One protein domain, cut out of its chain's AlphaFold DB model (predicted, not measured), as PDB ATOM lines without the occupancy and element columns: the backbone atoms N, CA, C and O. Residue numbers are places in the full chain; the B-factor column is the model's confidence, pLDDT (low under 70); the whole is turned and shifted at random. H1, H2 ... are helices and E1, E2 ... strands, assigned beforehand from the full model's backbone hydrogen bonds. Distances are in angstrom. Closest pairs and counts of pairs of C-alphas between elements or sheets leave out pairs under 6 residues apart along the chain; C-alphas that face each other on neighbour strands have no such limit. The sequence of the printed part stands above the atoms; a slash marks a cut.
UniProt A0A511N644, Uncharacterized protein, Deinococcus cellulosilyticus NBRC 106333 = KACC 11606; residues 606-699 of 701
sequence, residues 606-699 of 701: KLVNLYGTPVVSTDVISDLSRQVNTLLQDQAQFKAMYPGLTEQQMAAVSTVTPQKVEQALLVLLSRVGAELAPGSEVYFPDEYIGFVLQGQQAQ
ATOM      1  N   LYS A 606     123.561  28.649  70.665       84.25
ATOM      2  CA  LYS A 606     124.183  29.968  70.554       84.25
ATOM      3  C   LYS A 606     123.412  30.795  69.539       84.25
ATOM      4  O   LYS A 606     123.618  30.680  68.338       84.25
ATOM      5  N   LEU A 607     122.509  31.641  70.018       85.56
ATOM      6  CA  LEU A 607     121.848  32.599  69.137       85.56
ATOM      7  C   LEU A 607     122.854  33.677  68.736       85.56
ATOM      8  O   LEU A 607     123.507  34.254  69.610       85.56
ATOM      9  N   VAL A 608     122.968  33.951  67.440       84.12
ATOM     10  CA  VAL A 608     123.876  34.968  66.896       84.12
ATOM     11  C   VAL A 608     123.114  36.008  66.082       84.12
ATOM     12  O   VAL A 608     122.077  35.718  65.484       84.12
ATOM     13  N   ASN A 609     123.626  37.238  66.076       76.38
ATOM     14  CA  ASN A 609     123.109  38.318  65.237       76.38
ATOM     15  C   ASN A 609     123.719  38.285  63.817       76.38
ATOM     16  O   ASN A 609     124.516  37.409  63.488       76.38
ATOM     17  N   LEU A 610     123.387  39.285  62.990       70.00
ATOM     18  CA  LEU A 610     123.871  39.440  61.602       70.00
ATOM     19  C   LEU A 610     125.399  39.454  61.447       70.00
ATOM     20  O   LEU A 610     125.913  39.201  60.364       70.00
ATOM     21  N   TYR A 611     126.119  39.776  62.516       73.50
ATOM     22  CA  TYR A 611     127.575  39.870  62.536       73.50
ATOM     23  C   TYR A 611     128.219  38.651  63.208       73.50
ATOM     24  O   TYR A 611     129.388  38.711  63.585       73.50
ATOM     25  N   GLY A 612     127.456  37.575  63.440       74.69
ATOM     26  CA  GLY A 612     127.924  36.387  64.158       74.69
ATOM     27  C   GLY A 612     128.189  36.636  65.647       74.69
ATOM     28  O   GLY A 612     128.823  35.823  66.311       74.69
ATOM     29  N   THR A 613     127.741  37.769  66.202       77.12
ATOM     30  CA  THR A 613     127.957  38.076  67.620       77.12
ATOM     31  C   THR A 613     126.894  37.373  68.469       77.12
ATOM     32  O   THR A 613     125.707  37.496  68.146       77.12
ATOM     33  N   PRO A 614     127.273  36.684  69.563       78.94
ATOM     34  CA  PRO A 614     126.320  36.033  70.454       78.94
ATOM     35  C   PRO A 614     125.296  37.007  71.045       78.94
ATOM     36  O   PRO A 614     125.634  38.113  71.472       78.94
ATOM     37  N   VAL A 615     124.045  36.567  71.129       79.06
ATOM     38  CA  VAL A 615     122.958  37.296  71.786       79.06
ATOM     39  C   VAL A 615     123.033  37.053  73.292       79.06
ATOM     40  O   VAL A 615     122.642  35.998  73.787       79.06
ATOM     41  N   VAL A 616     123.543  38.039  74.035       70.19
ATOM     42  CA  VAL A 616     123.780  37.949  75.489       70.19
ATOM     43  C   VAL A 616     122.842  38.893  76.257       70.19
ATOM     44  O   VAL A 616     123.279  39.760  77.007       70.19
ATOM     45  N   SER A 617     121.527  38.779  76.042       73.44
ATOM     46  CA  SER A 617     120.519  39.606  76.732       73.44
ATOM     47  C   SER A 617     119.847  38.852  77.883       73.44
ATOM     48  O   SER A 617     119.615  37.645  77.816       73.44
ATOM     49  N   THR A 618     119.487  39.564  78.956       71.81
ATOM     50  CA  THR A 618     118.594  39.038  80.002       71.81
ATOM     51  C   THR A 618     117.139  38.970  79.543       71.81
ATOM     52  O   THR A 618     116.409  38.102  80.010       71.81
ATOM     53  N   ASP A 619     116.740  39.851  78.622       84.31
ATOM     54  CA  ASP A 619     115.445  39.839  77.939       84.31
ATOM     55  C   ASP A 619     115.669  39.443  76.474       84.31
ATOM     56  O   ASP A 619     115.896  40.279  75.592       84.31
ATOM     57  N   VAL A 620     115.704  38.128  76.247       83.75
ATOM     58  CA  VAL A 620     116.010  37.535  74.940       83.75
ATOM     59  C   VAL A 620     114.926  37.873  73.913       83.75
ATOM     60  O   VAL A 620     115.251  38.169  72.768       83.75
ATOM     61  N   ILE A 621     113.649  37.902  74.310       88.12
ATOM     62  CA  ILE A 621     112.534  38.180  73.391       88.12
ATOM     63  C   ILE A 621     112.634  39.608  72.858       88.12
ATOM     64  O   ILE A 621     112.516  39.817  71.650       88.12
ATOM     65  N   SER A 622     112.863  40.589  73.735       87.62
ATOM     66  CA  SER A 622     112.984  41.993  73.333       87.62
ATOM     67  C   SER A 622     114.172  42.223  72.397       87.62
ATOM     68  O   SER A 622     114.042  42.924  71.390       87.62
ATOM     69  N   ASP A 623     115.314  41.589  72.674       86.56
ATOM     70  CA  ASP A 623     116.506  41.747  71.842       86.56
ATOM     71  C   ASP A 623     116.352  41.083  70.467       86.56
ATOM     72  O   ASP A 623     116.579  41.728  69.444       86.56
ATOM     73  N   LEU A 624     115.855  39.843  70.413       88.12
ATOM     74  CA  LEU A 624     115.562  39.168  69.145       88.12
ATOM     75  C   LEU A 624     114.491  39.912  68.339       88.12
ATOM     76  O   LEU A 624     114.638  40.083  67.131       88.12
ATOM     77  N   SER A 625     113.451  40.430  69.003       90.06
ATOM     78  CA  SER A 625     112.432  41.265  68.353       90.06
ATOM     79  C   SER A 625     113.054  42.504  67.715       90.06
ATOM     80  O   SER A 625     112.678  42.883  66.607       90.06
ATOM     81  N   ARG A 626     114.015  43.147  68.389       88.19
ATOM     82  CA  ARG A 626     114.740  44.297  67.840       88.19
ATOM     83  C   ARG A 626     115.572  43.894  66.629       88.19
ATOM     84  O   ARG A 626     115.483  44.571  65.616       88.19
ATOM     85  N   GLN A 627     116.318  42.795  66.711       85.81
ATOM     86  CA  GLN A 627     117.163  42.320  65.613       85.81
ATOM     87  C   GLN A 627     116.353  42.004  64.351       85.81
ATOM     88  O   GLN A 627     116.698  42.478  63.270       85.81
ATOM     89  N   VAL A 628     115.240  41.277  64.491       87.94
ATOM     90  CA  VAL A 628     114.338  40.974  63.369       87.94
ATOM     91  C   VAL A 628     113.736  42.264  62.799       87.94
ATOM     92  O   VAL A 628     113.740  42.458  61.587       87.94
ATOM     93  N   ASN A 629     113.285  43.192  63.651       88.75
ATOM     94  CA  ASN A 629     112.770  44.486  63.194       88.75
ATOM     95  C   ASN A 629     113.823  45.321  62.453       88.75
ATOM     96  O   ASN A 629     113.505  45.923  61.433       88.75
ATOM     97  N   THR A 630     115.066  45.364  62.938       86.44
ATOM     98  CA  THR A 630     116.160  46.094  62.283       86.44
ATOM     99  C   THR A 630     116.453  45.522  60.899       86.44
ATOM    100  O   THR A 630     116.583  46.293  59.952       86.44
ATOM    101  N   LEU A 631     116.486  44.194  60.759       85.19
ATOM    102  CA  LEU A 631     116.647  43.539  59.461       85.19
ATOM    103  C   LEU A 631     115.511  43.906  58.491       85.19
ATOM    104  O   LEU A 631     115.764  44.188  57.326       85.19
ATOM    105  N   LEU A 632     114.265  43.934  58.972       83.94
ATOM    106  CA  LEU A 632     113.086  44.236  58.151       83.94
ATOM    107  C   LEU A 632     112.955  45.720  57.771       83.94
ATOM    108  O   LEU A 632     112.259  46.041  56.806       83.94
ATOM    109  N   GLN A 633     113.595  46.628  58.515       84.88
ATOM    110  CA  GLN A 633     113.609  48.062  58.203       84.88
ATOM    111  C   GLN A 633     114.475  48.384  56.980       84.88
ATOM    112  O   GLN A 633     114.121  49.282  56.211       84.88
ATOM    113  N   ASP A 634     115.569  47.652  56.762       84.31
ATOM    114  CA  ASP A 634     116.366  47.769  55.541       84.31
ATOM    115  C   ASP A 634     115.777  46.873  54.442       84.31
ATOM    116  O   ASP A 634     116.216  45.748  54.203       84.31
ATOM    117  N   GLN A 635     114.748  47.379  53.758       79.94
ATOM    118  CA  GLN A 635     114.063  46.634  52.696       79.94
ATOM    119  C   GLN A 635     114.999  46.210  51.556       79.94
ATOM    120  O   GLN A 635     114.757  45.182  50.922       79.94
ATOM    121  N   ALA A 636     116.054  46.983  51.279       81.81
ATOM    122  CA  ALA A 636     117.010  46.657  50.229       81.81
ATOM    123  C   ALA A 636     117.890  45.474  50.652       81.81
ATOM    124  O   ALA A 636     118.022  44.513  49.891       81.81
ATOM    125  N   GLN A 637     118.427  45.511  51.874       81.88
ATOM    126  CA  GLN A 637     119.210  44.416  52.442       81.88
ATOM    127  C   GLN A 637     118.358  43.154  52.634       81.88
ATOM    128  O   GLN A 637     118.781  42.070  52.239       81.88
ATOM    129  N   PHE A 638     117.137  43.284  53.158       82.38
ATOM    130  CA  PHE A 638     116.216  42.162  53.338       82.38
ATOM    131  C   PHE A 638     115.877  41.484  52.005       82.38
ATOM    132  O   PHE A 638     115.987  40.265  51.876       82.38
ATOM    133  N   LYS A 639     115.545  42.265  50.968       82.94
ATOM    134  CA  LYS A 639     115.258  41.729  49.628       82.94
ATOM    135  C   LYS A 639     116.488  41.094  48.971       82.94
ATOM    136  O   LYS A 639     116.340  40.136  48.218       82.94
ATOM    137  N   ALA A 640     117.687  41.605  49.253       83.50
ATOM    138  CA  ALA A 640     118.935  41.012  48.778       83.50
ATOM    139  C   ALA A 640     119.252  39.673  49.467       83.50
ATOM    140  O   ALA A 640     119.747  38.762  48.810       83.50
ATOM    141  N   MET A 641     118.947  39.541  50.764       77.81
ATOM    142  CA  MET A 641     119.162  38.306  51.528       77.81
ATOM    143  C   MET A 641     118.123  37.220  51.209       77.81
ATOM    144  O   MET A 641     118.473  36.043  51.182       77.81
ATOM    145  N   TYR A 642     116.874  37.597  50.908       84.25
ATOM    146  CA  TYR A 642     115.778  36.657  50.626       84.25
ATOM    147  C   TYR A 642     115.085  36.949  49.277       84.25
ATOM    148  O   TYR A 642     113.889  37.259  49.246       84.25
ATOM    149  N   PRO A 643     115.788  36.827  48.133       81.88
ATOM    150  CA  PRO A 643     115.266  37.236  46.824       81.88
ATOM    151  C   PRO A 643     114.070  36.404  46.328       81.88
ATOM    152  O   PRO A 643     113.385  36.819  45.397       81.88
ATOM    153  N   GLY A 644     113.814  35.238  46.933       81.31
ATOM    154  CA  GLY A 644     112.719  34.332  46.569       81.31
ATOM    155  C   GLY A 644     111.372  34.612  47.248       81.31
ATOM    156  O   GLY A 644     110.402  33.926  46.934       81.31
ATOM    157  N   LEU A 645     111.280  35.576  48.175       81.00
ATOM    158  CA  LEU A 645     110.020  35.879  48.864       81.00
ATOM    159  C   LEU A 645     109.092  36.748  48.007       81.00
ATOM    160  O   LEU A 645     109.481  37.796  47.490       81.00
ATOM    161  N   THR A 646     107.826  36.343  47.908       85.56
ATOM    162  CA  THR A 646     106.766  37.152  47.284       85.56
ATOM    163  C   THR A 646     106.422  38.382  48.129       85.56
ATOM    164  O   THR A 646     106.647  38.404  49.339       85.56
ATOM    165  N   GLU A 647     105.804  39.405  47.528       82.00
ATOM    166  CA  GLU A 647     105.356  40.602  48.264       82.00
ATOM    167  C   GLU A 647     104.402  40.271  49.419       82.00
ATOM    168  O   GLU A 647     104.494  40.864  50.493       82.00
ATOM    169  N   GLN A 648     103.541  39.268  49.237       83.12
ATOM    170  CA  GLN A 648     102.624  38.801  50.274       83.12
ATOM    171  C   GLN A 648     103.365  38.138  51.447       83.12
ATOM    172  O   GLN A 648     103.036  38.387  52.608       83.12
ATOM    173  N   GLN A 649     104.392  37.336  51.160       84.31
ATOM    174  CA  GLN A 649     105.239  36.709  52.178       84.31
ATOM    175  C   GLN A 649     106.091  37.746  52.920       84.31
ATOM    176  O   GLN A 649     106.180  37.702  54.144       84.31
ATOM    177  N   MET A 650     106.645  38.735  52.211       82.12
ATOM    178  CA  MET A 650     107.367  39.851  52.835       82.12
ATOM    179  C   MET A 650     106.459  40.656  53.777       82.12
ATOM    180  O   MET A 650     106.851  40.965  54.903       82.12
ATOM    181  N   ALA A 651     105.217  40.932  53.367       83.50
ATOM    182  CA  ALA A 651     104.234  41.596  54.219       83.50
ATOM    183  C   ALA A 651     103.902  40.769  55.476       83.50
ATOM    184  O   ALA A 651     103.802  41.324  56.570       83.50
ATOM    185  N   ALA A 652     103.794  39.444  55.358       82.31
ATOM    186  CA  ALA A 652     103.519  38.570  56.498       82.31
ATOM    187  C   ALA A 652     104.642  38.605  57.551       82.31
ATOM    188  O   ALA A 652     104.369  38.756  58.747       82.31
ATOM    189  N   VAL A 653     105.899  38.531  57.103       85.75
ATOM    190  CA  VAL A 653     107.098  38.562  57.960       85.75
ATOM    191  C   VAL A 653     107.310  39.939  58.601       85.75
ATOM    192  O   VAL A 653     107.807  40.021  59.720       85.75
ATOM    193  N   SER A 654     106.860  41.021  57.956       81.12
ATOM    194  CA  SER A 654     107.028  42.398  58.457       81.12
ATOM    195  C   SER A 654     106.324  42.703  59.794       81.12
ATOM    196  O   SER A 654     106.621  43.704  60.444       81.12
ATOM    197  N   THR A 655     105.404  41.840  60.243       83.88
ATOM    198  CA  THR A 655     104.640  42.026  61.489       83.88
ATOM    199  C   THR A 655     105.265  41.286  62.673       83.88
ATOM    200  O   THR A 655     104.768  40.240  63.113       83.88
ATOM    201  N   VAL A 656     106.345  41.855  63.216       88.00
ATOM    202  CA  VAL A 656     107.067  41.308  64.376       88.00
ATOM    203  C   VAL A 656     106.328  41.607  65.676       88.00
ATOM    204  O   VAL A 656     106.143  42.763  66.052       88.00
ATOM    205  N   THR A 657     105.935  40.558  66.401       90.88
ATOM    206  CA  THR A 657     105.377  40.668  67.757       90.88
ATOM    207  C   THR A 657     106.191  39.815  68.731       90.88
ATOM    208  O   THR A 657     106.683  38.755  68.327       90.88
ATOM    209  N   PRO A 658     106.297  40.206  70.018       90.31
ATOM    210  CA  PRO A 658     106.982  39.402  71.034       90.31
ATOM    211  C   PRO A 658     106.462  37.958  71.104       90.31
ATOM    212  O   PRO A 658     107.244  37.024  71.218       90.31
ATOM    213  N   GLN A 659     105.148  37.773  70.937       90.31
ATOM    214  CA  GLN A 659     104.496  36.459  70.934       90.31
ATOM    215  C   GLN A 659     104.951  35.577  69.764       90.31
ATOM    216  O   GLN A 659     105.225  34.398  69.964       90.31
ATOM    217  N   LYS A 660     105.069  36.130  68.548       89.75
ATOM    218  CA  LYS A 660     105.575  35.371  67.392       89.75
ATOM    219  C   LYS A 660     107.050  35.011  67.557       89.75
ATOM    220  O   LYS A 660     107.448  33.921  67.174       89.75
ATOM    221  N   VAL A 661     107.851  35.920  68.116       90.94
ATOM    222  CA  VAL A 661     109.274  35.674  68.404       90.94
ATOM    223  C   VAL A 661     109.425  34.556  69.433       90.94
ATOM    224  O   VAL A 661     110.211  33.637  69.225       90.94
ATOM    225  N   GLU A 662     108.636  34.589  70.506       90.25
ATOM    226  CA  GLU A 662     108.615  33.530  71.516       90.25
ATOM    227  C   GLU A 662     108.196  32.176  70.921       90.25
ATOM    228  O   GLU A 662     108.862  31.173  71.161       90.25
ATOM    229  N   GLN A 663     107.150  32.139  70.089       89.12
ATOM    230  CA  GLN A 663     106.714  30.912  69.412       89.12
ATOM    231  C   GLN A 663     107.770  30.367  68.444       89.12
ATOM    232  O   GLN A 663     108.065  29.174  68.491       89.12
ATOM    233  N   ALA A 664     108.383  31.223  67.621       89.94
ATOM    234  CA  ALA A 664     109.474  30.829  66.730       89.94
ATOM    235  C   ALA A 664     110.649  30.229  67.517       89.94
ATOM    236  O   ALA A 664     111.225  29.221  67.117       89.94
ATOM    237  N   LEU A 665     110.969  30.806  68.677       89.00
ATOM    238  CA  LEU A 665     112.019  30.299  69.550       89.00
ATOM    239  C   LEU A 665     111.655  28.946  70.185       89.00
ATOM    240  O   LEU A 665     112.517  28.081  70.315       89.00
ATOM    241  N   LEU A 666     110.393  28.732  70.564       87.25
ATOM    242  CA  LEU A 666     109.923  27.435  71.060       87.25
ATOM    243  C   LEU A 666     109.979  26.351  69.970       87.25
ATOM    244  O   LEU A 666     110.375  25.227  70.271       87.25
ATOM    245  N   VAL A 667     109.660  26.693  68.717       88.00
ATOM    246  CA  VAL A 667     109.813  25.797  67.552       88.00
ATOM    247  C   VAL A 667     111.289  25.494  67.276       88.00
ATOM    248  O   VAL A 667     111.661  24.345  67.034       88.00
ATOM    249  N   LEU A 668     112.159  26.503  67.372       87.69
ATOM    250  CA  LEU A 668     113.605  26.318  67.275       87.69
ATOM    251  C   LEU A 668     114.113  25.354  68.356       87.69
ATOM    252  O   LEU A 668     114.842  24.413  68.051       87.69
ATOM    253  N   LEU A 669     113.678  25.549  69.602       85.31
ATOM    254  CA  LEU A 669     114.008  24.672  70.720       85.31
ATOM    255  C   LEU A 669     113.544  23.231  70.456       85.31
ATOM    256  O   LEU A 669     114.340  22.316  70.616       85.31
ATOM    257  N   SER A 670     112.324  22.997  69.958       82.75
ATOM    258  CA  SER A 670     111.858  21.623  69.696       82.75
ATOM    259  C   SER A 670     112.686  20.841  68.666       82.75
ATOM    260  O   SER A 670     112.586  19.619  68.622       82.75
ATOM    261  N   ARG A 671     113.517  21.517  67.860       84.12
ATOM    262  CA  ARG A 671     114.435  20.882  66.899       84.12
ATOM    263  C   ARG A 671     115.804  20.532  67.494       84.12
ATOM    264  O   ARG A 671     116.582  19.818  66.859       84.12
ATOM    265  N   VAL A 672     116.127  21.003  68.700       78.00
ATOM    266  CA  VAL A 672     117.394  20.693  69.380       78.00
ATOM    267  C   VAL A 672     117.439  19.220  69.775       78.00
ATOM    268  O   VAL A 672     116.511  18.699  70.386       78.00
ATOM    269  N   GLY A 673     118.531  18.548  69.419       65.62
ATOM    270  CA  GLY A 673     118.725  17.108  69.597       65.62
ATOM    271  C   GLY A 673     118.180  16.252  68.447       65.62
ATOM    272  O   GLY A 673     118.671  15.145  68.252       65.62
ATOM    273  N   ALA A 674     117.227  16.759  67.654       70.00
ATOM    274  CA  ALA A 674     116.693  16.069  66.473       70.00
ATOM    275  C   ALA A 674     117.347  16.544  65.164       70.00
ATOM    276  O   ALA A 674     117.718  15.736  64.314       70.00
ATOM    277  N   GLU A 675     117.501  17.860  65.016       77.31
ATOM    278  CA  GLU A 675     118.063  18.516  63.829       77.31
ATOM    279  C   GLU A 675     119.261  19.404  64.180       77.31
ATOM    280  O   GLU A 675     120.183  19.541  63.379       77.31
ATOM    281  N   LEU A 676     119.272  19.985  65.386       75.06
ATOM    282  CA  LEU A 676     120.319  20.899  65.844       75.06
ATOM    283  C   LEU A 676     121.148  20.269  66.962       75.06
ATOM    284  O   LEU A 676     120.610  19.851  67.990       75.06
ATOM    285  N   ALA A 677     122.468  20.244  66.781       71.75
ATOM    286  CA  ALA A 677     123.409  19.772  67.792       71.75
ATOM    287  C   ALA A 677     123.595  20.807  68.926       71.75
ATOM    288  O   ALA A 677     123.470  22.016  68.678       71.75
ATOM    289  N   PRO A 678     123.946  20.380  70.155       69.12
ATOM    290  CA  PRO A 678     124.399  21.300  71.199       69.12
ATOM    291  C   PRO A 678     125.536  22.192  70.682       69.12
ATOM    292  O   PRO A 678     126.440  21.723  69.996       69.12
ATOM    293  N   GLY A 679     125.519  23.481  71.020       73.38
ATOM    294  CA  GLY A 679     126.542  24.436  70.590       73.38
ATOM    295  C   GLY A 679     126.325  25.039  69.202       73.38
ATOM    296  O   GLY A 679     127.111  25.911  68.829       73.38
ATOM    297  N   SER A 680     125.277  24.628  68.476       80.44
ATOM    298  CA  SER A 680     124.925  25.196  67.169       80.44
ATOM    299  C   SER A 680     124.755  26.711  67.251       80.44
ATOM    300  O   SER A 680     124.045  27.224  68.125       80.44
ATOM    301  N   GLU A 681     125.399  27.413  66.320       86.06
ATOM    302  CA  GLU A 681     125.203  28.842  66.109       86.06
ATOM    303  C   GLU A 681     124.004  29.042  65.191       86.06
ATOM    304  O   GLU A 681     123.997  28.592  64.048       86.06
ATOM    305  N   VAL A 682     122.963  29.679  65.720       85.62
ATOM    306  CA  VAL A 682     121.701  29.865  65.012       85.62
ATOM    307  C   VAL A 682     121.481  31.344  64.784       85.62
ATOM    308  O   VAL A 682     121.343  32.131  65.728       85.62
ATOM    309  N   TYR A 683     121.412  31.711  63.511       88.06
ATOM    310  CA  TYR A 683     120.988  33.035  63.103       88.06
ATOM    311  C   TYR A 683     119.456  33.117  63.182       88.06
ATOM    312  O   TYR A 683     118.727  32.687  62.291       88.06
ATOM    313  N   PHE A 684     118.959  33.633  64.309       85.75
ATOM    314  CA  PHE A 684     117.534  33.595  64.655       85.75
ATOM    315  C   PHE A 684     116.578  34.238  63.625       85.75
ATOM    316  O   PHE A 684     115.465  33.731  63.479       85.75
ATOM    317  N   PRO A 685     116.933  35.321  62.904       86.62
ATOM    318  CA  PRO A 685     116.025  35.902  61.917       86.62
ATOM    319  C   PRO A 685     115.596  34.934  60.808       86.62
ATOM    320  O   PRO A 685     114.428  34.973  60.425       86.62
ATOM    321  N   ASP A 686     116.462  34.017  60.365       86.44
ATOM    322  CA  ASP A 686     116.082  32.976  59.393       86.44
ATOM    323  C   ASP A 686     114.988  32.064  59.955       86.44
ATOM    324  O   ASP A 686     114.008  31.746  59.279       86.44
ATOM    325  N   GLU A 687     115.117  31.705  61.230       87.25
ATOM    326  CA  GLU A 687     114.168  30.842  61.929       87.25
ATOM    327  C   GLU A 687     112.821  31.526  62.146       87.25
ATOM    328  O   GLU A 687     111.767  30.906  61.996       87.25
ATOM    329  N   TYR A 688     112.839  32.827  62.438       88.69
ATOM    330  CA  TYR A 688     111.628  33.632  62.524       88.69
ATOM    331  C   TYR A 688     110.896  33.698  61.178       88.69
ATOM    332  O   TYR A 688     109.681  33.496  61.123       88.69
ATOM    333  N   ILE A 689     111.626  33.957  60.089       87.12
ATOM    334  CA  ILE A 689     111.063  34.024  58.735       87.12
ATOM    335  C   ILE A 689     110.454  32.672  58.364       87.12
ATOM    336  O   ILE A 689     109.284  32.617  57.984       87.12
ATOM    337  N   GLY A 690     111.205  31.581  58.538       86.38
ATOM    338  CA  GLY A 690     110.729  30.223  58.278       86.38
ATOM    339  C   GLY A 690     109.452  29.894  59.053       86.38
ATOM    340  O   GLY A 690     108.465  29.464  58.456       86.38
ATOM    341  N   PHE A 691     109.428  30.187  60.358       88.25
ATOM    342  CA  PHE A 691     108.258  29.991  61.218       88.25
ATOM    343  C   PHE A 691     107.016  30.744  60.713       88.25
ATOM    344  O   PHE A 691     105.937  30.158  60.591       88.25
ATOM    345  N   VAL A 692     107.152  32.034  60.385       87.00
ATOM    346  CA  VAL A 692     106.018  32.852  59.919       87.00
ATOM    347  C   VAL A 692     105.466  32.336  58.587       87.00
ATOM    348  O   VAL A 692     104.250  32.333  58.387       87.00
ATOM    349  N   LEU A 693     106.338  31.879  57.687       83.88
ATOM    350  CA  LEU A 693     105.942  31.397  56.363       83.88
ATOM    351  C   LEU A 693     105.315  29.997  56.405       83.88
ATOM    352  O   LEU A 693     104.326  29.754  55.714       83.88
ATOM    353  N   GLN A 694     105.814  29.099  57.259       76.94
ATOM    354  CA  GLN A 694     105.207  27.780  57.478       76.94
ATOM    355  C   GLN A 694     103.810  27.885  58.111       76.94
ATOM    356  O   GLN A 694     102.899  27.149  57.730       76.94
ATOM    357  N   GLY A 695     103.597  28.855  59.008       58.97
ATOM    358  CA  GLY A 695     102.283  29.131  59.599       58.97
ATOM    359  C   GLY A 695     101.199  29.524  58.583       58.97
ATOM    360  O   GLY A 695     100.017  29.312  58.852       58.97
ATOM    361  N   GLN A 696     101.571  30.043  57.404       52.09
ATOM    362  CA  GLN A 696     100.624  30.321  56.315       52.09
ATOM    363  C   GLN A 696     100.292  29.082  55.473       52.09
ATOM    364  O   GLN A 696      99.151  28.941  55.038       52.09
ATOM    365  N   GLN A 697     101.239  28.155  55.289       43.44
ATOM    366  CA  GLN A 697     100.970  26.878  54.613       43.44
ATOM    367  C   GLN A 697     100.052  25.968  55.443       43.44
ATOM    368  O   GLN A 697      99.188  25.305  54.878       43.44
ATOM    369  N   ALA A 698     100.147  26.002  56.776       33.91
ATOM    370  CA  ALA A 698      99.244  25.264  57.669       33.91
ATOM    371  C   ALA A 698      97.793  25.803  57.694       33.91
ATOM    372  O   ALA A 698      96.901  25.125  58.191       33.91
ATOM    373  N   GLN A 699      97.536  27.005  57.161       31.58
ATOM    374  CA  GLN A 699      96.179  27.540  56.959       31.58
ATOM    375  C   GLN A 699      95.613  27.254  55.557       31.58
ATOM    376  O   GLN A 699      94.458  27.587  55.293       31.58
TER     377      GLN A 699
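What this domain is: This is residues 606 to 699 of the 701 residues of an uncharacterized protein of Deinococcus cellulosilyticus NBRC 106333 = KACC 11606 (UniProt A0A511N644). Three helices, H1, H4 and H5, cross or meet at wide angles to make a compact core, with H5 crossing H4 and its first turns packed on H1. A small pair of side-by-side strands, E1 and E2, lies at one end of the longest axis, while the short helices H2 and H3 lie at the other. The printed part has 94 residues, with two named strands and five named helices in the order E1, H1, H2, H3, H4, E2, H5; the sheet is parallel, in the order E1, E2, and the class is mostly helix. The whole is compact, with a radius of gyration of the C-alphas of 13.1 A and spans of 35 by 29 by 22 A.

How they stand to each other: E1, residues 606 to 608, and E2, residues 681 to 683, are parallel neighbours at 37 degrees; N 608 and O 682 are 3.0 A apart and N 682 and O 606 are 2.9 A apart, both within hydrogen-bond range. They form a strand-helix-strand unit, two parallel neighbour strands with helices between them in the chain, here H1 (620 to 633), H2 (635 to 641), H3 (647 to 653) and H4 (658 to 670). A tight link with no residue between joins E2 to H5, residues 684 to 697. H5 touches H4 about perpendicular at 85 degrees, the closest C-alphas being those of Ala 664 and Tyr 688, 5.5 A apart. With residues 684 to 688 alone H5 touches H1, about perpendicular at 78 degrees; the closest C-alphas, of Val 628 and Pro 685, are 5.5 A apart. With residues 689 to 693 alone it touches H3 at a steep tilt of 63 degrees, opposite ways, closest at the C-alphas of Val 653 and Ile 689, 6.1 A. H1 touches H4 with residues 621 to 625 alone, closest at the C-alphas of Ile 621 and Pro 658, 6.2 A; their 71 degrees is only just about perpendicular. H1 and H2 only just touch, with 3 pairs of C-alphas within 8 A, and only at the corner; the closest are those of Leu 632 and Phe 638, 6.1 A. H2 and H5 are apart. Every O i to N i+4 pair is within hydrogen-bond range in H1, H2, H3 and H4, and 8 of 10 are in H5.

Where its parts are: E1 begins at C-alpha 606, (124.183, 29.968, 70.554). From first to last C-alpha H1 measures 19.9 A, H4 18.5 A and H5 20.5 A. H4 begins at C-alpha 658, (106.982, 39.402, 71.034), and H5 ends at C-alpha 697, (100.970, 26.878, 54.613).

The domain as a whole: The two C-alphas farthest apart, of Glu 647 and Pro 678, are 35.5 A apart. The printed part has no cut, and the link from E1 to H1, of 11 residues, is long. The mean pLDDT of the printed part is 81.0; residues 673, 678 and 695 to 699 are under 70.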